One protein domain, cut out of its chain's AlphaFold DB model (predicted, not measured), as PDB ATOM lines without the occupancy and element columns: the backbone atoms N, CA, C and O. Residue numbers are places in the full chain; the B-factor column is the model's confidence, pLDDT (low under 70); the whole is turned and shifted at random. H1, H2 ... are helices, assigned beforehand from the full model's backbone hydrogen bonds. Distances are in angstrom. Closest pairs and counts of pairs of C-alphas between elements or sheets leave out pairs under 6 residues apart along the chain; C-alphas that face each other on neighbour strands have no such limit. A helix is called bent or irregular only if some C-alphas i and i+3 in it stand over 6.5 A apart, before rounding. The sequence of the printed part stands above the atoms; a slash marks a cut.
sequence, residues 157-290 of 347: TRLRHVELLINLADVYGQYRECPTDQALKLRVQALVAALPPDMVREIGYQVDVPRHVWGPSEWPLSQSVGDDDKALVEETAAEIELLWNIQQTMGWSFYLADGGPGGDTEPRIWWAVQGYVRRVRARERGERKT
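This is residues 157 to 290 of the 347 residues of an uncharacterized protein of Gordonia rubripertincta (UniProt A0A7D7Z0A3). Two groups of helices meet at H6, which lies near the middle: on one side H1, H2 and the short H3 stand with H6 in a loose ring of four, and on the other H7 crosses H6 steeply, with H5 and the very short H4 packed on H7. Two long stretches without a named element, residues 207 to 220 and 251 to 268, loop round the outside. The printed part has 134 residues with seven named helices, H1 to H7 in chain order, and no named strand, and its class is all helix. It is compact, with a radius of gyration of the C-alphas of 15.2 A, and it spans 41 by 32 by 31 A.

Begin with H1, residues 157 to 177, and go on to H2, residues 182 to 194: they touch as a helical hairpin, at a shallow tilt of 22 degrees, opposite ways, and their closest C-alphas, of Tyr 175 and Leu 184, are 5.6 A apart. H3, residues 201 to 206, only just touches residues 189 to 192 of H2, with 3 pairs of C-alphas within 8 A, the closest being Val 192 and Gly 204 at 6.2 A; this too is a helical hairpin. Next come H4, residues 221 to 224, and H5, residues 227 to 235, which touch, closest at C-alphas 222 and 230, 4.8 A apart. Look then at H6, residues 237 to 250, which touches H1 at a shallow tilt of 20 degrees, opposite ways, closest at C-alphas 158 and 249, 5.7 A apart. Residues 237 to 241 of H6 touch H3, closest at C-alphas 202 and 238, 5.2 A apart. H7, residues 269 to 284, touches H6 at a steep tilt of 68 degrees, only just short of about perpendicular, closest at C-alphas 244 and 272, 6.0 A apart. H7 touches H5 with residues 273 to 277, about perpendicular at 74 degrees, closest at C-alphas 229 and 277, 7.0 A apart. H7 also touches H4, closest at C-alphas 224 and 270, 6.5 A apart. H1 and H7 are apart. In H1, H2, H3, H6 and H7 every O i to N i+4 pair is within hydrogen-bond range, in H5 3 of 5 are, and H4 is too short for such a pair.

Find C-alpha 157 at (176.579, 159.253, 117.696); from there H1 runs 30.5 A to C-alpha 177. H2 measures 18.3 A, H6 20.2 A. H5 is irregular: C-alphas 228 and 231 are 7.4 A apart. H7 runs 22.9 A to C-alpha 284 at (168.882, 140.902, 149.672).

The C-alphas farthest apart, of Gln 182 and Thr 290, are 43.7 A apart. The printed part has no cut; the links H3 to H4 and H6 to H7 are long. The mean pLDDT of the printed part is 87.0, and residues 252 to 267 and 289 to 290 are under 70.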
ATOM      1  N   THR A 157     175.691 160.409 117.507       92.06
ATOM      2  CA  THR A 157     176.579 159.253 117.696       92.06
ATOM      3  C   THR A 157     176.297 158.552 119.025       92.06
ATOM      4  O   THR A 157     176.121 157.334 119.052       92.06
ATOM      5  N   ARG A 158     176.157 159.310 120.122       90.94
ATOM      6  CA  ARG A 158     175.797 158.753 121.435       90.94
ATOM      7  C   ARG A 158     174.436 158.062 121.422       90.94
ATOM      8  O   ARG A 158     174.328 156.950 121.926       90.94
ATOM      9  N   LEU A 159     173.415 158.672 120.817       92.69
ATOM     10  CA  LEU A 159     172.084 158.058 120.712       92.69
ATOM     11  C   LEU A 159     172.129 156.733 119.942       92.69
ATOM     12  O   LEU A 159     171.569 155.741 120.403       92.69
ATOM     13  N   ARG A 160     172.864 156.692 118.825       95.62
ATOM     14  CA  ARG A 160     173.069 155.466 118.047       95.62
ATOM     15  C   ARG A 160     173.779 154.381 118.857       95.62
ATOM     16  O   ARG A 160     173.395 153.218 118.792       95.62
ATOM     17  N   HIS A 161     174.810 154.738 119.622       96.12
ATOM     18  CA  HIS A 161     175.499 153.782 120.489       96.12
ATOM     19  C   HIS A 161     174.571 153.234 121.580       96.12
ATOM     20  O   HIS A 161     174.571 152.033 121.819       96.12
ATOM     21  N   VAL A 162     173.738 154.076 122.197       95.12
ATOM     22  CA  VAL A 162     172.753 153.634 123.201       95.12
ATOM     23  C   VAL A 162     171.749 152.658 122.597       95.12
ATOM     24  O   VAL A 162     171.474 151.626 123.201       95.12
ATOM     25  N   GLU A 163     171.241 152.939 121.398       97.00
ATOM     26  CA  GLU A 163     170.345 152.026 120.683       97.00
ATOM     27  C   GLU A 163     171.010 150.666 120.422       97.00
ATOM     28  O   GLU A 163     170.430 149.621 120.719       97.00
ATOM     29  N   LEU A 164     172.257 150.667 119.938       98.00
ATOM     30  CA  LEU A 164     173.033 149.442 119.730       98.00
ATOM     31  C   LEU A 164     173.265 148.673 121.035       98.00
ATOM     32  O   LEU A 164     173.121 147.454 121.043       98.00
ATOM     33  N   LEU A 165     173.582 149.362 122.134       98.06
ATOM     34  CA  LEU A 165     173.792 148.745 123.446       98.06
ATOM     35  C   LEU A 165     172.498 148.137 124.015       98.06
ATOM     36  O   LEU A 165     172.542 147.059 124.599       98.06
ATOM     37  N   ILE A 166     171.343 148.785 123.826       97.38
ATOM     38  CA  ILE A 166     170.037 148.246 124.244       97.38
ATOM     39  C   ILE A 166     169.679 147.004 123.421       97.38
ATOM     40  O   ILE A 166     169.296 145.983 123.988       97.38
ATOM     41  N   ASN A 167     169.853 147.065 122.098       98.06
ATOM     42  CA  ASN A 167     169.631 145.911 121.225       98.06
ATOM     43  C   ASN A 167     170.585 144.759 121.567       98.06
ATOM     44  O   ASN A 167     170.186 143.595 121.556       98.06
ATOM     45  N   LEU A 168     171.838 145.078 121.902       98.56
ATOM     46  CA  LEU A 168     172.810 144.101 122.370       98.56
ATOM     47  C   LEU A 168     172.360 143.453 123.678       98.56
ATOM     48  O   LEU A 168     172.467 142.240 123.784       98.56
ATOM     49  N   ALA A 169     171.819 144.214 124.635       97.81
ATOM     50  CA  ALA A 169     171.325 143.671 125.900       97.81
ATOM     51  C   ALA A 169     170.242 142.600 125.705       97.81
ATOM     52  O   ALA A 169     170.316 141.539 126.323       97.81
ATOM     53  N   ASP A 170     169.270 142.855 124.826       97.38
ATOM     54  CA  ASP A 170     168.191 141.906 124.527       97.38
ATOM     55  C   ASP A 170     168.728 140.626 123.863       97.38
ATOM     56  O   ASP A 170     168.528 139.515 124.354       97.38
ATOM     57  N   VAL A 171     169.495 140.777 122.778       97.81
ATOM     58  CA  VAL A 171     170.016 139.628 122.021       97.81
ATOM     59  C   VAL A 171     171.035 138.828 122.838       97.81
ATOM     60  O   VAL A 171     171.049 137.600 122.771       97.81
ATOM     61  N   TYR A 172     171.879 139.498 123.623       98.00
ATOM     62  CA  TYR A 172     172.851 138.836 124.487       98.00
ATOM     63  C   TYR A 172     172.172 138.061 125.621       98.00
ATOM     64  O   TYR A 172     172.601 136.951 125.922       98.00
ATOM     65  N   GLY A 173     171.078 138.581 126.190       96.81
ATOM     66  CA  GLY A 173     170.264 137.839 127.156       96.81
ATOM     67  C   GLY A 173     169.745 136.521 126.575       96.81
ATOM     68  O   GLY A 173     169.940 135.464 127.172       96.81
ATOM     69  N   GLN A 174     169.194 136.563 125.359       97.31
ATOM     70  CA  GLN A 174     168.735 135.364 124.641       97.31
ATOM     71  C   GLN A 174     169.892 134.394 124.345       97.31
ATOM     72  O   GLN A 174     169.756 133.182 124.503       97.31
ATOM     73  N   TYR A 175     171.054 134.915 123.936       97.50
ATOM     74  CA  TYR A 175     172.246 134.100 123.699       97.50
ATOM     75  C   TYR A 175     172.764 133.434 124.982       97.50
ATOM     76  O   TYR A 175     173.138 132.266 124.938       97.50
ATOM     77  N   ARG A 176     172.751 134.121 126.133       96.25
ATOM     78  CA  ARG A 176     173.157 133.530 127.422       96.25
ATOM     79  C   ARG A 176     172.298 132.324 127.802       96.25
ATOM     80  O   ARG A 176     172.819 131.386 128.401       96.25
ATOM     81  N   GLU A 177     171.013 132.335 127.458       96.31
ATOM     82  CA  GLU A 177     170.109 131.203 127.693       96.31
ATOM     83  C   GLU A 177     170.385 130.023 126.745       96.31
ATOM     84  O   GLU A 177     170.204 128.866 127.130       96.31
ATOM     85  N   CYS A 178     170.857 130.293 125.522       96.00
ATOM     86  CA  CYS A 178     171.154 129.282 124.506       96.00
ATOM     87  C   CYS A 178     172.484 129.565 123.771       96.00
ATOM     88  O   CYS A 178     172.488 129.943 122.594       96.00
ATOM     89  N   PRO A 179     173.645 129.352 124.420       94.31
ATOM     90  CA  PRO A 179     174.945 129.769 123.880       94.31
ATOM     91  C   PRO A 179     175.413 128.938 122.674       94.31
ATOM     92  O   PRO A 179     176.384 129.282 122.002       94.31
ATOM     93  N   THR A 180     174.746 127.821 122.384       95.94
ATOM     94  CA  THR A 180     175.047 126.968 121.229       95.94
ATOM     95  C   THR A 180     174.377 127.450 119.940       95.94
ATOM     96  O   THR A 180     174.781 127.017 118.855       95.94
ATOM     97  N   ASP A 181     173.403 128.363 120.027       97.69
ATOM     98  CA  ASP A 181     172.717 128.932 118.870       97.69
ATOM     99  C   ASP A 181     173.649 129.872 118.085       97.69
ATOM    100  O   ASP A 181     173.967 130.992 118.494       97.69
ATOM    101  N   GLN A 182     174.079 129.409 116.909       97.25
ATOM    102  CA  GLN A 182     174.981 130.158 116.034       97.25
ATOM    103  C   GLN A 182     174.338 131.413 115.436       97.25
ATOM    104  O   GLN A 182     175.044 132.381 115.157       97.25
ATOM    105  N   ALA A 183     173.017 131.425 115.236       97.38
ATOM    106  CA  ALA A 183     172.326 132.595 114.712       97.38
ATOM    107  C   ALA A 183     172.271 133.705 115.768       97.38
ATOM    108  O   ALA A 183     172.542 134.866 115.447       97.38
ATOM    109  N   LEU A 184     171.992 133.359 117.030       97.56
ATOM    110  CA  LEU A 184     172.079 134.311 118.142       97.56
ATOM    111  C   LEU A 184     173.512 134.804 118.336       97.56
ATOM    112  O   LEU A 184     173.724 136.016 118.378       97.56
ATOM    113  N   LYS A 185     174.498 133.896 118.343       97.94
ATOM    114  CA  LYS A 185     175.917 134.267 118.438       97.94
ATOM    115  C   LYS A 185     176.312 135.277 117.361       97.94
ATOM    116  O   LYS A 185     176.859 136.326 117.687       97.94
ATOM    117  N   LEU A 186     175.978 135.014 116.095       98.38
ATOM    118  CA  LEU A 186     176.294 135.912 114.980       98.38
ATOM    119  C   LEU A 186     175.641 137.295 115.138       98.38
ATOM    120  O   LEU A 186     176.261 138.313 114.828       98.38
ATOM    121  N   ARG A 187     174.401 137.357 115.642       98.25
ATOM    122  CA  ARG A 187     173.726 138.636 115.913       98.25
ATOM    123  C   ARG A 187     174.420 139.419 117.027       98.25
ATOM    124  O   ARG A 187     174.614 140.623 116.864       98.25
ATOM    125  N   VAL A 188     174.831 138.754 118.110       98.44
ATOM    126  CA  VAL A 188     175.636 139.383 119.173       98.44
ATOM    127  C   VAL A 188     176.954 139.896 118.593       98.44
ATOM    128  O   VAL A 188     177.277 141.065 118.778       98.44
ATOM    129  N   GLN A 189     177.670 139.075 117.819       98.44
ATOM    130  CA  GLN A 189     178.932 139.464 117.184       98.44
ATOM    131  C   GLN A 189     178.783 140.716 116.310       98.44
ATOM    132  O   GLN A 189     179.604 141.628 116.401       98.44
ATOM    133  N   ALA A 190     177.723 140.793 115.499       98.38
ATOM    134  CA  ALA A 190     177.457 141.945 114.640       98.38
ATOM    135  C   ALA A 190     177.188 143.231 115.443       98.38
ATOM    136  O   ALA A 190     177.701 144.294 115.092       98.38
ATOM    137  N   LEU A 191     176.416 143.139 116.531       98.44
ATOM    138  CA  LEU A 191     176.124 144.280 117.405       98.44
ATOM    139  C   LEU A 191     177.367 144.745 118.169       98.44
ATOM    140  O   LEU A 191     177.634 145.944 118.232       98.44
ATOM    141  N   VAL A 192     178.160 143.806 118.690       98.12
ATOM    142  CA  VAL A 192     179.447 144.098 119.330       98.12
ATOM    143  C   VAL A 192     180.374 144.792 118.329       98.12
ATOM    144  O   VAL A 192     180.859 145.885 118.612       98.12
ATOM    145  N   ALA A 193     180.564 144.240 117.128       97.69
ATOM    146  CA  ALA A 193     181.448 144.813 116.110       97.69
ATOM    147  C   ALA A 193     181.034 146.223 115.641       97.69
ATOM    148  O   ALA A 193     181.886 146.995 115.208       97.69
ATOM    149  N   ALA A 194     179.747 146.573 115.740       97.69
ATOM    150  CA  ALA A 194     179.235 147.900 115.398       97.69
ATOM    151  C   ALA A 194     179.511 148.973 116.470       97.69
ATOM    152  O   ALA A 194     179.357 150.164 116.192       97.69
ATOM    153  N   LEU A 195     179.888 148.568 117.684       97.62
ATOM    154  CA  LEU A 195     180.230 149.459 118.790       97.62
ATOM    155  C   LEU A 195     181.739 149.751 118.834       97.62
ATOM    156  O   LEU A 195     182.532 148.898 118.415       97.62
ATOM    157  N   PRO A 196     182.147 150.905 119.405       95.94
ATOM    158  CA  PRO A 196     183.549 151.214 119.673       95.94
ATOM    159  C   PRO A 196     184.289 150.066 120.388       95.94
ATOM    160  O   PRO A 196     183.700 149.378 121.227       95.94
ATOM    161  N   PRO A 197     185.575 149.833 120.066       92.19
ATOM    162  CA  PRO A 197     186.328 148.672 120.552       92.19
ATOM    163  C   PRO A 197     186.622 148.688 122.061       92.19
ATOM    164  O   PRO A 197     186.990 147.654 122.613       92.19
ATOM    165  N   ASP A 198     186.470 149.832 122.722       91.44
ATOM    166  CA  ASP A 198     186.571 150.029 124.170       91.44
ATOM    167  C   ASP A 198     185.269 149.715 124.933       91.44
ATOM    168  O   ASP A 198     185.271 149.698 126.164       91.44
ATOM    169  N   MET A 199     184.170 149.430 124.225       94.88
ATOM    170  CA  MET A 199     182.885 149.042 124.812       94.88
ATOM    171  C   MET A 199     182.649 147.533 124.727       94.88
ATOM    172  O   MET A 199     183.052 146.877 123.760       94.88
ATOM    173  N   VAL A 200     181.896 147.001 125.693       96.75
ATOM    174  CA  VAL A 200     181.410 145.613 125.752       96.75
ATOM    175  C   VAL A 200     182.518 144.593 125.477       96.75
ATOM    176  O   VAL A 200     182.358 143.653 124.695       96.75
ATOM    177  N   ARG A 201     183.682 144.825 126.090       96.56
ATOM    178  CA  ARG A 201     184.890 144.009 125.957       96.56
ATOM    179  C   ARG A 201     184.647 142.578 126.405       96.56
ATOM    180  O   ARG A 201     185.043 141.658 125.696       96.56
ATOM    181  N   GLU A 202     183.949 142.393 127.521       96.50
ATOM    182  CA  GLU A 202     183.671 141.069 128.072       96.50
ATOM    183  C   GLU A 202     182.688 140.279 127.198       96.50
ATOM    184  O   GLU A 202     182.927 139.116 126.891       96.50
ATOM    185  N   ILE A 203     181.633 140.924 126.687       97.62
ATOM    186  CA  ILE A 203     180.735 140.277 125.716       97.62
ATOM    187  C   ILE A 203     181.516 139.907 124.451       97.62
ATOM    188  O   ILE A 203     181.379 138.795 123.946       97.62
ATOM    189  N   GLY A 204     182.367 140.812 123.954       97.31
ATOM    190  CA  GLY A 204     183.224 140.548 122.800       97.31
ATOM    191  C   GLY A 204     184.133 139.338 123.003       97.31
ATOM    192  O   GLY A 204     184.203 138.494 122.114       97.31
ATOM    193  N   TYR A 205     184.741 139.197 124.183       96.38
ATOM    194  CA  TYR A 205     185.530 138.019 124.543       96.38
ATOM    195  C   TYR A 205     184.702 136.725 124.475       96.38
ATOM    196  O   TYR A 205     185.130 135.756 123.854       96.38
ATOM    197  N   GLN A 206     183.487 136.721 125.028       95.94
ATOM    198  CA  GLN A 206     182.621 135.533 125.066       95.94
ATOM    199  C   GLN A 206     182.061 135.103 123.704       95.94
ATOM    200  O   GLN A 206     181.666 133.946 123.532       95.94
ATOM    201  N   VAL A 207     181.995 136.024 122.740       97.38
ATOM    202  CA  VAL A 207     181.542 135.736 121.372       97.38
ATOM    203  C   VAL A 207     182.650 135.853 120.328       97.38
ATOM    204  O   VAL A 207     182.348 135.950 119.143       97.38
ATOM    205  N   ASP A 208     183.920 135.805 120.725       97.25
ATOM    206  CA  ASP A 208     185.081 135.792 119.821       97.25
ATOM    207  C   ASP A 208     185.206 137.035 118.906       97.25
ATOM    208  O   ASP A 208     185.680 136.945 117.770       97.25
ATOM    209  N   VAL A 209     184.785 138.212 119.376       97.81
ATOM    210  CA  VAL A 209     184.986 139.494 118.678       97.81
ATOM    211  C   VAL A 209     186.186 140.227 119.282       97.81
ATOM    212  O   VAL A 209     186.177 140.503 120.480       97.81
ATOM    213  N   PRO A 210     187.205 140.606 118.487       95.81
ATOM    214  CA  PRO A 210     188.347 141.370 118.986       95.81
ATOM    215  C   PRO A 210     187.936 142.724 119.579       95.81
ATOM    216  O   PRO A 210     187.218 143.499 118.941       95.81
ATOM    217  N   ARG A 211     188.431 143.026 120.783       95.88
ATOM    218  CA  ARG A 211     188.196 144.288 121.505       95.88
ATOM    219  C   ARG A 211     189.484 144.845 122.095       95.88
ATOM    220  O   ARG A 211     190.520 144.180 122.086       95.88
ATOM    221  N   HIS A 212     189.425 146.079 122.592       93.44
ATOM    222  CA  HIS A 212     190.508 146.623 123.400       93.44
ATOM    223  C   HIS A 212     190.725 145.765 124.648       93.44
ATOM    224  O   HIS A 212     189.781 145.240 125.240       93.44
ATOM    225  N   VAL A 213     191.989 145.636 125.042       87.25
ATOM    226  CA  VAL A 213     192.372 144.870 126.226       87.25
ATOM    227  C   VAL A 213     192.024 145.633 127.499       87.25
ATOM    228  O   VAL A 213     192.058 146.864 127.541       87.25
ATOM    229  N   TRP A 214     191.706 144.888 128.550       88.19
ATOM    230  CA  TRP A 214     191.583 145.433 129.894       88.19
ATOM    231  C   TRP A 214     192.942 145.871 130.442       88.19
ATOM    232  O   TRP A 214     193.965 145.232 130.182       88.19
ATOM    233  N   GLY A 215     192.949 146.933 131.248       82.75
ATOM    234  CA  GLY A 215     194.120 147.271 132.053       82.75
ATOM    235  C   GLY A 215     194.390 146.222 133.149       82.75
ATOM    236  O   GLY A 215     193.447 145.579 133.620       82.75
ATOM    237  N   PRO A 216     195.641 146.078 133.639       80.69
ATOM    238  CA  PRO A 216     195.984 145.119 134.698       80.69
ATOM    239  C   PRO A 216     195.182 145.303 135.994       80.69
ATOM    240  O   PRO A 216     194.923 144.344 136.708       80.69
ATOM    241  N   SER A 217     194.775 146.537 136.296       81.31
ATOM    242  CA  SER A 217     193.947 146.873 137.460       81.31
ATOM    243  C   SER A 217     192.446 146.888 137.164       81.31
ATOM    244  O   SER A 217     191.655 147.218 138.044       81.31
ATOM    245  N   GLU A 218     192.038 146.606 135.926       82.06
ATOM    246  CA  GLU A 218     190.632 146.624 135.518       82.06
ATOM    247  C   GLU A 218     190.040 145.216 135.486       82.06
ATOM    248  O   GLU A 218     188.899 145.045 135.900       82.06
ATOM    249  N   TRP A 219     190.813 144.203 135.079       88.88
ATOM    250  CA  TRP A 219     190.353 142.816 134.961       88.88
ATOM    251  C   TRP A 219     191.179 141.836 135.816       88.88
ATOM    252  O   TRP A 219     192.397 142.005 135.888       88.88
ATOM    253  N   PRO A 220     190.566 140.796 136.422       91.56
ATOM    254  CA  PRO A 220     189.127 140.513 136.460       91.56
ATOM    255  C   PRO A 220     188.366 141.536 137.304       91.56
ATOM    256  O   PRO A 220     188.899 142.046 138.287       91.56
ATOM    257  N   LEU A 221     187.105 141.823 136.958       91.25
ATOM    258  CA  LEU A 221     186.297 142.796 137.714       91.25
ATOM    259  C   LEU A 221     186.181 142.427 139.204       91.25
ATOM    260  O   LEU A 221     186.101 143.312 140.058       91.25
ATOM    261  N   SER A 222     186.240 141.132 139.530       92.56
ATOM    262  CA  SER A 222     186.155 140.600 140.893       92.56
ATOM    263  C   SER A 222     187.319 140.993 141.806       92.56
ATOM    264  O   SER A 222     187.162 140.966 143.024       92.56
ATOM    265  N   GLN A 223     188.454 141.459 141.268       90.38
ATOM    266  CA  GLN A 223     189.557 141.973 142.097       90.38
ATOM    267  C   GLN A 223     189.185 143.245 142.875       90.38
ATOM    268  O   GLN A 223     189.879 143.651 143.803       90.38
ATOM    269  N   SER A 224     188.083 143.882 142.481       84.25
ATOM    270  CA  SER A 224     187.599 145.140 143.037       84.25
ATOM    271  C   SER A 224     186.687 144.973 144.253       84.25
ATOM    272  O   SER A 224     186.226 145.985 144.784       84.25
ATOM    273  N   VAL A 225     186.364 143.740 144.656       88.75
ATOM    274  CA  VAL A 225     185.367 143.428 145.693       88.75
ATOM    275  C   VAL A 225     185.907 142.427 146.718       88.75
ATOM    276  O   VAL A 225     186.949 141.807 146.504       88.75
ATOM    277  N   GLY A 226     185.216 142.298 147.855       90.81
ATOM    278  CA  GLY A 226     185.548 141.294 148.869       90.81
ATOM    279  C   GLY A 226     185.276 139.869 148.379       90.81
ATOM    280  O   GLY A 226     184.511 139.672 147.435       90.81
ATOM    281  N   ASP A 227     185.883 138.873 149.033       93.69
ATOM    282  CA  ASP A 227     185.794 137.462 148.626       93.69
ATOM    283  C   ASP A 227     184.346 136.958 148.506       93.69
ATOM    284  O   ASP A 227     184.020 136.257 147.548       93.69
ATOM    285  N   ASP A 228     183.458 137.399 149.403       94.19
ATOM    286  CA  ASP A 228     182.035 137.029 149.418       94.19
ATOM    287  C   ASP A 228     181.255 137.495 148.172       94.19
ATOM    288  O   ASP A 228     180.171 136.982 147.882       94.19
ATOM    289  N   ASP A 229     181.778 138.480 147.437       94.94
ATOM    290  CA  ASP A 229     181.132 139.098 146.274       94.94
ATOM    291  C   ASP A 229     181.774 138.690 144.938       94.94
ATOM    292  O   ASP A 229     181.246 139.030 143.877       94.94
ATOM    293  N   LYS A 230     182.895 137.956 144.953       95.12
ATOM    294  CA  LYS A 230     183.642 137.617 143.730       95.12
ATOM    295  C   LYS A 230     182.812 136.815 142.737       95.12
ATOM    296  O   LYS A 230     182.728 137.207 141.578       95.12
ATOM    297  N   ALA A 231     182.154 135.756 143.207       95.31
ATOM    298  CA  ALA A 231     181.333 134.889 142.360       95.31
ATOM    299  C   ALA A 231     180.189 135.664 141.687       95.31
ATOM    300  O   ALA A 231     179.949 135.503 140.494       95.31
ATOM    301  N   LEU A 232     179.540 136.564 142.435       95.31
ATOM    302  CA  LEU A 232     178.491 137.438 141.908       95.31
ATOM    303  C   LEU A 232     179.023 138.312 140.766       95.31
ATOM    304  O   LEU A 232     178.369 138.441 139.733       95.31
ATOM    305  N   VAL A 233     180.194 138.927 140.949       95.19
ATOM    306  CA  VAL A 233     180.798 139.806 139.938       95.19
ATOM    307  C   VAL A 233     181.285 139.018 138.724       95.19
ATOM    308  O   VAL A 233     181.107 139.485 137.605       95.19
ATOM    309  N   GLU A 234     181.864 137.834 138.912       94.44
ATOM    310  CA  GLU A 234     182.338 136.980 137.814       94.44
ATOM    311  C   GLU A 234     181.187 136.483 136.935       94.44
ATOM    312  O   GLU A 234     181.284 136.537 135.712       94.44
ATOM    313  N   GLU A 235     180.063 136.084 137.536       94.75
ATOM    314  CA  GLU A 235     178.872 135.639 136.801       94.75
ATOM    315  C   GLU A 235     178.204 136.767 135.992       94.75
ATOM    316  O   GLU A 235     177.530 136.510 134.985       94.75
ATOM    317  N   THR A 236     178.377 138.016 136.438       95.25
ATOM    318  CA  THR A 236     177.661 139.190 135.914       95.25
ATOM    319  C   THR A 236     178.573 140.243 135.282       95.25
ATOM    320  O   THR A 236     178.151 141.375 135.032       95.25
ATOM    321  N   ALA A 237     179.834 139.897 135.012       95.25
ATOM    322  CA  ALA A 237     180.843 140.845 134.546       95.25
ATOM    323  C   ALA A 237     180.438 141.537 133.233       95.25
ATOM    324  O   ALA A 237     180.549 142.761 133.110       95.25
ATOM    325  N   ALA A 238     179.901 140.760 132.290       96.19
ATOM    326  CA  ALA A 238     179.395 141.246 131.010       96.19
ATOM    327  C   ALA A 238     178.239 142.244 131.183       96.19
ATOM    328  O   ALA A 238     178.224 143.301 130.553       96.19
ATOM    329  N   GLU A 239     177.281 141.940 132.064       95.56
ATOM    330  CA  GLU A 239     176.139 142.809 132.354       95.56
ATOM    331  C   GLU A 239     176.572 144.104 133.036       95.56
ATOM    332  O   GLU A 239     176.048 145.173 132.715       95.56
ATOM    333  N   ILE A 240     177.521 144.024 133.973       93.81
ATOM    334  CA  ILE A 240     178.055 145.197 134.668       93.81
ATOM    335  C   ILE A 240     178.705 146.148 133.659       93.81
ATOM    336  O   ILE A 240     178.395 147.342 133.674       93.81
ATOM    337  N   GLU A 241     179.560 145.639 132.763       94.44
ATOM    338  CA  GLU A 241     180.179 146.463 131.719       94.44
ATOM    339  C   GLU A 241     179.127 147.048 130.769       94.44
ATOM    340  O   GLU A 241     179.159 148.247 130.492       94.44
ATOM    341  N   LEU A 242     178.169 146.240 130.309       95.44
ATOM    342  CA  LEU A 242     177.124 146.682 129.388       95.44
ATOM    343  C   LEU A 242     176.284 147.823 129.980       95.44
ATOM    344  O   LEU A 242     176.091 148.860 129.341       95.44
ATOM    345  N   LEU A 243     175.816 147.663 131.220       91.50
ATOM    346  CA  LEU A 243     175.054 148.696 131.924       91.50
ATOM    347  C   LEU A 243     175.897 149.951 132.165       91.50
ATOM    348  O   LEU A 243     175.390 151.067 132.028       91.50
ATOM    349  N   TRP A 244     177.177 149.779 132.489       90.06
ATOM    350  CA  TRP A 244     178.112 150.888 132.631       90.06
ATOM    351  C   TRP A 244     178.302 151.638 131.306       90.06
ATOM    352  O   TRP A 244     178.178 152.861 131.291       90.06
ATOM    353  N   ASN A 245     178.500 150.947 130.180       92.38
ATOM    354  CA  ASN A 245     178.629 151.574 128.861       92.38
ATOM    355  C   ASN A 245     177.365 152.345 128.455       92.38
ATOM    356  O   ASN A 245     177.478 153.456 127.934       92.38
ATOM    357  N   ILE A 246     176.167 151.817 128.737       91.50
ATOM    358  CA  ILE A 246     174.901 152.533 128.494       91.50
ATOM    359  C   ILE A 246     174.871 153.841 129.294       91.50
ATOM    360  O   ILE A 246     174.584 154.904 128.743       91.50
ATOM    361  N   GLN A 247     175.212 153.783 130.583       85.62
ATOM    362  CA  GLN A 247     175.214 154.956 131.461       85.62
ATOM    363  C   GLN A 247     176.237 156.008 131.024       85.62
ATOM    364  O   GLN A 247     175.903 157.192 130.960       85.62
ATOM    365  N   GLN A 248     177.455 155.576 130.680       85.06
ATOM    366  CA  GLN A 248     178.510 156.453 130.169       85.06
ATOM    367  C   GLN A 248     178.083 157.159 128.888       85.06
ATOM    368  O   GLN A 248     178.215 158.374 128.764       85.06
ATOM    369  N   THR A 249     177.493 156.410 127.961       88.75
ATOM    370  CA  THR A 249     177.066 156.960 126.674       88.75
ATOM    371  C   THR A 249     175.923 157.967 126.838       88.75
ATOM    372  O   THR A 249     175.883 158.976 126.136       88.75
ATOM    373  N   MET A 250     175.022 157.754 127.803       82.94
ATOM    374  CA  MET A 250     173.947 158.705 128.116       82.94
ATOM    375  C   MET A 250     174.437 159.977 128.824       82.94
ATOM    376  O   MET A 250     173.747 160.997 128.777       82.94
ATOM    377  N   GLY A 251     175.613 159.944 129.460       71.75
ATOM    378  CA  GLY A 251     176.151 161.076 130.220       71.75
ATOM    379  C   GLY A 251     175.310 161.422 131.451       71.75
ATOM    380  O   GLY A 251     175.154 162.594 131.787       71.75
ATOM    381  N   TRP A 252     174.691 160.423 132.084       67.81
ATOM    382  CA  TRP A 252     173.910 160.639 133.298       67.81
ATOM    383  C   TRP A 252     174.813 160.705 134.528       67.81
ATOM    384  O   TRP A 252     175.478 159.726 134.865       67.81
ATOM    385  N   SER A 253     174.739 161.809 135.267       55.75
ATOM    386  CA  SER A 253     175.243 161.875 136.637       55.75
ATOM    387  C   SER A 253     174.366 160.988 137.531       55.75
ATOM    388  O   SER A 253     173.144 161.155 137.587       55.75
ATOM    389  N   PHE A 254     174.956 160.031 138.248       54.62
ATOM    390  CA  PHE A 254     174.222 159.169 139.181       54.62
ATOM    391  C   PHE A 254     174.921 159.084 140.527       54.62
ATOM    392  O   PHE A 254     176.134 158.991 140.591       54.62
ATOM    393  N   TYR A 255     174.161 159.036 141.616       50.91
ATOM    394  CA  TYR A 255     174.735 158.748 142.924       50.91
ATOM    395  C   TYR A 255     175.096 157.270 143.026       50.91
ATOM    396  O   TYR A 255     174.302 156.386 142.674       50.91
ATOM    397  N   LEU A 256     176.279 156.998 143.562       51.97
ATOM    398  CA  LEU A 256     176.629 155.659 144.004       51.97
ATOM    399  C   LEU A 256     175.734 155.241 145.168       51.97
ATOM    400  O   LEU A 256     175.082 156.060 145.819       51.97
ATOM    401  N   ALA A 257     175.687 153.938 145.444       49.06
ATOM    402  CA  ALA A 257     174.829 153.401 146.492       49.06
ATOM    403  C   ALA A 257     175.144 153.962 147.892       49.06
ATOM    404  O   ALA A 257     174.336 153.760 148.785       49.06
ATOM    405  N   ASP A 258     176.256 154.666 148.111       49.25
ATOM    406  CA  ASP A 258     176.633 155.378 149.344       49.25
ATOM    407  C   ASP A 258     176.394 156.900 149.303       49.25
ATOM    408  O   ASP A 258     176.600 157.557 150.315       49.25
ATOM    409  N   GLY A 259     175.923 157.461 148.185       49.38
ATOM    410  CA  GLY A 259     175.806 158.912 148.011       49.38
ATOM    411  C   GLY A 259     177.115 159.602 147.611       49.38
ATOM    412  O   GLY A 259     177.148 160.831 147.581       49.38
ATOM    413  N   GLY A 260     178.169 158.838 147.288       51.22
ATOM    414  CA  GLY A 260     179.407 159.358 146.710       51.22
ATOM    415  C   GLY A 260     179.190 160.020 145.340       51.22
ATOM    416  O   GLY A 260     178.148 159.787 144.708       51.22
ATOM    417  N   PRO A 261     180.143 160.863 144.887       46.00
ATOM    418  CA  PRO A 261     180.023 161.591 143.630       46.00
ATOM    419  C   PRO A 261     179.775 160.623 142.473       46.00
ATOM    420  O   PRO A 261     180.389 159.560 142.380       46.00
ATOM    421  N   GLY A 262     178.829 160.996 141.614       49.81
ATOM    422  CA  GLY A 262     178.579 160.293 140.366       49.81
ATOM    423  C   GLY A 262     179.702 160.457 139.362       49.81
ATOM    424  O   GLY A 262     180.618 161.242 139.584       49.81
ATOM    425  N   GLY A 263     179.605 159.724 138.251       44.81
ATOM    426  CA  GLY A 263     180.643 159.566 137.222       44.81
ATOM    427  C   GLY A 263     181.195 160.829 136.542       44.81
ATOM    428  O   GLY A 263     181.943 160.683 135.584       44.81
ATOM    429  N   ASP A 264     180.891 162.031 137.028       46.38
ATOM    430  CA  ASP A 264     181.428 163.297 136.524       46.38
ATOM    431  C   ASP A 264     182.877 163.550 136.985       46.38
ATOM    432  O   ASP A 264     183.569 164.373 136.389       46.38
ATOM    433  N   THR A 265     183.365 162.850 138.021       45.97
ATOM    434  CA  THR A 265     184.724 163.051 138.565       45.97
ATOM    435  C   THR A 265     185.730 161.947 138.256       45.97
ATOM    436  O   THR A 265     186.893 162.147 138.570       45.97
ATOM    437  N   GLU A 266     185.313 160.833 137.640       49.22
ATOM    438  CA  GLU A 266     186.140 159.801 136.978       49.22
ATOM    439  C   GLU A 266     185.277 158.535 136.800       49.22
ATOM    440  O   GLU A 266     185.146 157.730 137.733       49.22
ATOM    441  N   PRO A 267     184.652 158.312 135.632       56.03
ATOM    442  CA  PRO A 267     183.803 157.151 135.433       56.03
ATOM    443  C   PRO A 267     184.648 155.892 135.214       56.03
ATOM    444  O   PRO A 267     184.842 155.427 134.098       56.03
ATOM    445  N   ARG A 268     185.171 155.318 136.294       70.75
ATOM    446  CA  ARG A 268     185.873 154.031 136.253       70.75
ATOM    447  C   ARG A 268     184.866 152.890 136.358       70.75
ATOM    448  O   ARG A 268     183.941 152.954 137.168       70.75
ATOM    449  N   ILE A 269     185.094 151.804 135.622       81.06
ATOM    450  CA  ILE A 269     184.280 150.583 135.716       81.06
ATOM    451  C   ILE A 269     184.208 150.017 137.147       81.06
ATOM    452  O   ILE A 269     183.190 149.456 137.545       81.06
ATOM    453  N   TRP A 270     185.235 150.269 137.965       81.50
ATOM    454  CA  TRP A 270     185.259 149.962 139.398       81.50
ATOM    455  C   TRP A 270     184.014 150.464 140.151       81.50
ATOM    456  O   TRP A 270     183.429 149.744 140.962       81.50
ATOM    457  N   TRP A 271     183.555 151.679 139.842       77.88
ATOM    458  CA  TRP A 271     182.365 152.260 140.459       77.88
ATOM    459  C   TRP A 271     181.081 151.533 140.060       77.88
ATOM    460  O   TRP A 271     180.174 151.389 140.883       77.88
ATOM    461  N   ALA A 272     181.008 151.040 138.822       84.81
ATOM    462  CA  ALA A 272     179.886 150.231 138.363       84.81
ATOM    463  C   ALA A 272     179.842 148.882 139.093       84.81
ATOM    464  O   ALA A 272     178.777 148.494 139.570       84.81
ATOM    465  N   VAL A 273     180.996 148.226 139.273       88.50
ATOM    466  CA  VAL A 273     181.120 146.969 140.035       88.50
ATOM    467  C   VAL A 273     180.648 147.162 141.479       88.50
ATOM    468  O   VAL A 273     179.736 146.476 141.943       88.50
ATOM    469  N   GLN A 274     181.202 148.154 142.178       85.44
ATOM    470  CA  GLN A 274     180.826 148.479 143.558       85.44
ATOM    471  C   GLN A 274     179.343 148.856 143.677       85.44
ATOM    472  O   GLN A 274     178.639 148.404 144.584       85.44
ATOM    473  N   GLY A 275     178.842 149.674 142.748       83.00
ATOM    474  CA  GLY A 275     177.439 150.071 142.693       83.00
ATOM    475  C   GLY A 275     176.496 148.885 142.485       83.00
ATOM    476  O   GLY A 275     175.454 148.819 143.143       83.00
ATOM    477  N   TYR A 276     176.867 147.944 141.614       88.75
ATOM    478  CA  TYR A 276     176.102 146.730 141.345       88.75
ATOM    479  C   TYR A 276     176.012 145.841 142.588       88.75
ATOM    480  O   TYR A 276     174.906 145.584 143.071       88.75
ATOM    481  N   VAL A 277     177.158 145.467 143.169       89.81
ATOM    482  CA  VAL A 277     177.226 144.624 144.374       89.81
ATOM    483  C   VAL A 277     176.396 145.224 145.503       89.81
ATOM    484  O   VAL A 277     175.521 144.566 146.065       89.81
ATOM    485  N   ARG A 278     176.580 146.516 145.792       86.25
ATOM    486  CA  ARG A 278     175.832 147.189 146.863       86.25
ATOM    487  C   ARG A 278     174.323 147.160 146.633       86.25
ATOM    488  O   ARG A 278     173.580 146.989 147.598       86.25
ATOM    489  N   ARG A 279     173.851 147.313 145.389       86.88
ATOM    490  CA  ARG A 279     172.414 147.224 145.067       86.88
ATOM    491  C   ARG A 279     171.873 145.812 145.258       86.88
ATOM    492  O   ARG A 279     170.777 145.674 145.798       86.88
ATOM    493  N   VAL A 280     172.625 144.787 144.855       90.06
ATOM    494  CA  VAL A 280     172.255 143.382 145.082       90.06
ATOM    495  C   VAL A 280     172.148 143.106 146.580       90.06
ATOM    496  O   VAL A 280     171.094 142.677 147.042       90.06
ATOM    497  N   ARG A 281     173.171 143.472 147.358       89.50
ATOM    498  CA  ARG A 281     173.191 143.263 148.811       89.50
ATOM    499  C   ARG A 281     172.106 144.048 149.550       89.50
ATOM    500  O   ARG A 281     171.476 143.518 150.457       89.50
ATOM    501  N   ALA A 282     171.846 145.296 149.157       85.56
ATOM    502  CA  ALA A 282     170.743 146.076 149.719       85.56
ATOM    503  C   ALA A 282     169.390 145.399 149.444       85.56
ATOM    504  O   ALA A 282     168.585 145.247 150.360       85.56
ATOM    505  N   ARG A 283     169.164 144.919 148.212       88.88
ATOM    506  CA  ARG A 283     167.951 144.172 147.852       88.88
ATOM    507  C   ARG A 283     167.802 142.898 148.685       88.88
ATOM    508  O   ARG A 283     166.712 142.652 149.189       88.88
ATOM    509  N   GLU A 284     168.871 142.122 148.847       90.62
ATOM    510  CA  GLU A 284     168.882 140.902 149.672       90.62
ATOM    511  C   GLU A 284     168.555 141.186 151.143       90.62
ATOM    512  O   GLU A 284     167.841 140.413 151.775       90.62
ATOM    513  N   ARG A 285     169.000 142.331 151.677       89.94
ATOM    514  CA  ARG A 285     168.654 142.794 153.032       89.94
ATOM    515  C   ARG A 285     167.274 143.455 153.139       89.94
ATOM    516  O   ARG A 285     166.878 143.850 154.232       89.94
ATOM    517  N   GLY A 286     166.543 143.616 152.034       86.00
ATOM    518  CA  GLY A 286     165.275 144.356 152.010       86.00
ATOM    519  C   GLY A 286     165.434 145.874 152.190       86.00
ATOM    520  O   GLY A 286     164.461 146.576 152.455       86.00
ATOM    521  N   GLU A 287     166.647 146.403 152.034       83.12
ATOM    522  CA  GLU A 287     166.940 147.830 152.114       83.12
ATOM    523  C   GLU A 287     166.589 148.523 150.792       83.12
ATOM    524  O   GLU A 287     167.081 148.170 149.716       83.12
ATOM    525  N   ARG A 288     165.779 149.583 150.860       74.88
ATOM    526  CA  ARG A 288     165.512 150.466 149.720       74.88
ATOM    527  C   ARG A 288     165.858 151.898 150.101       74.88
ATOM    528  O   ARG A 288     165.234 152.478 150.984       74.88
ATOM    529  N   LYS A 289     166.837 152.486 149.410       65.81
ATOM    530  CA  LYS A 289     167.159 153.906 149.577       65.81
ATOM    531  C   LYS A 289     166.088 154.761 148.907       65.81
ATOM    532  O   LYS A 289     165.865 154.658 147.702       65.81
ATOM    533  N   THR A 290     165.416 155.587 149.693       65.44
ATOM    534  CA  THR A 290     164.504 156.634 149.225       65.44
ATOM    535  C   THR A 290     165.248 157.966 149.162       65.44
ATOM    536  O   THR A 290     166.224 158.167 149.882       65.44
TER     537      THR A 290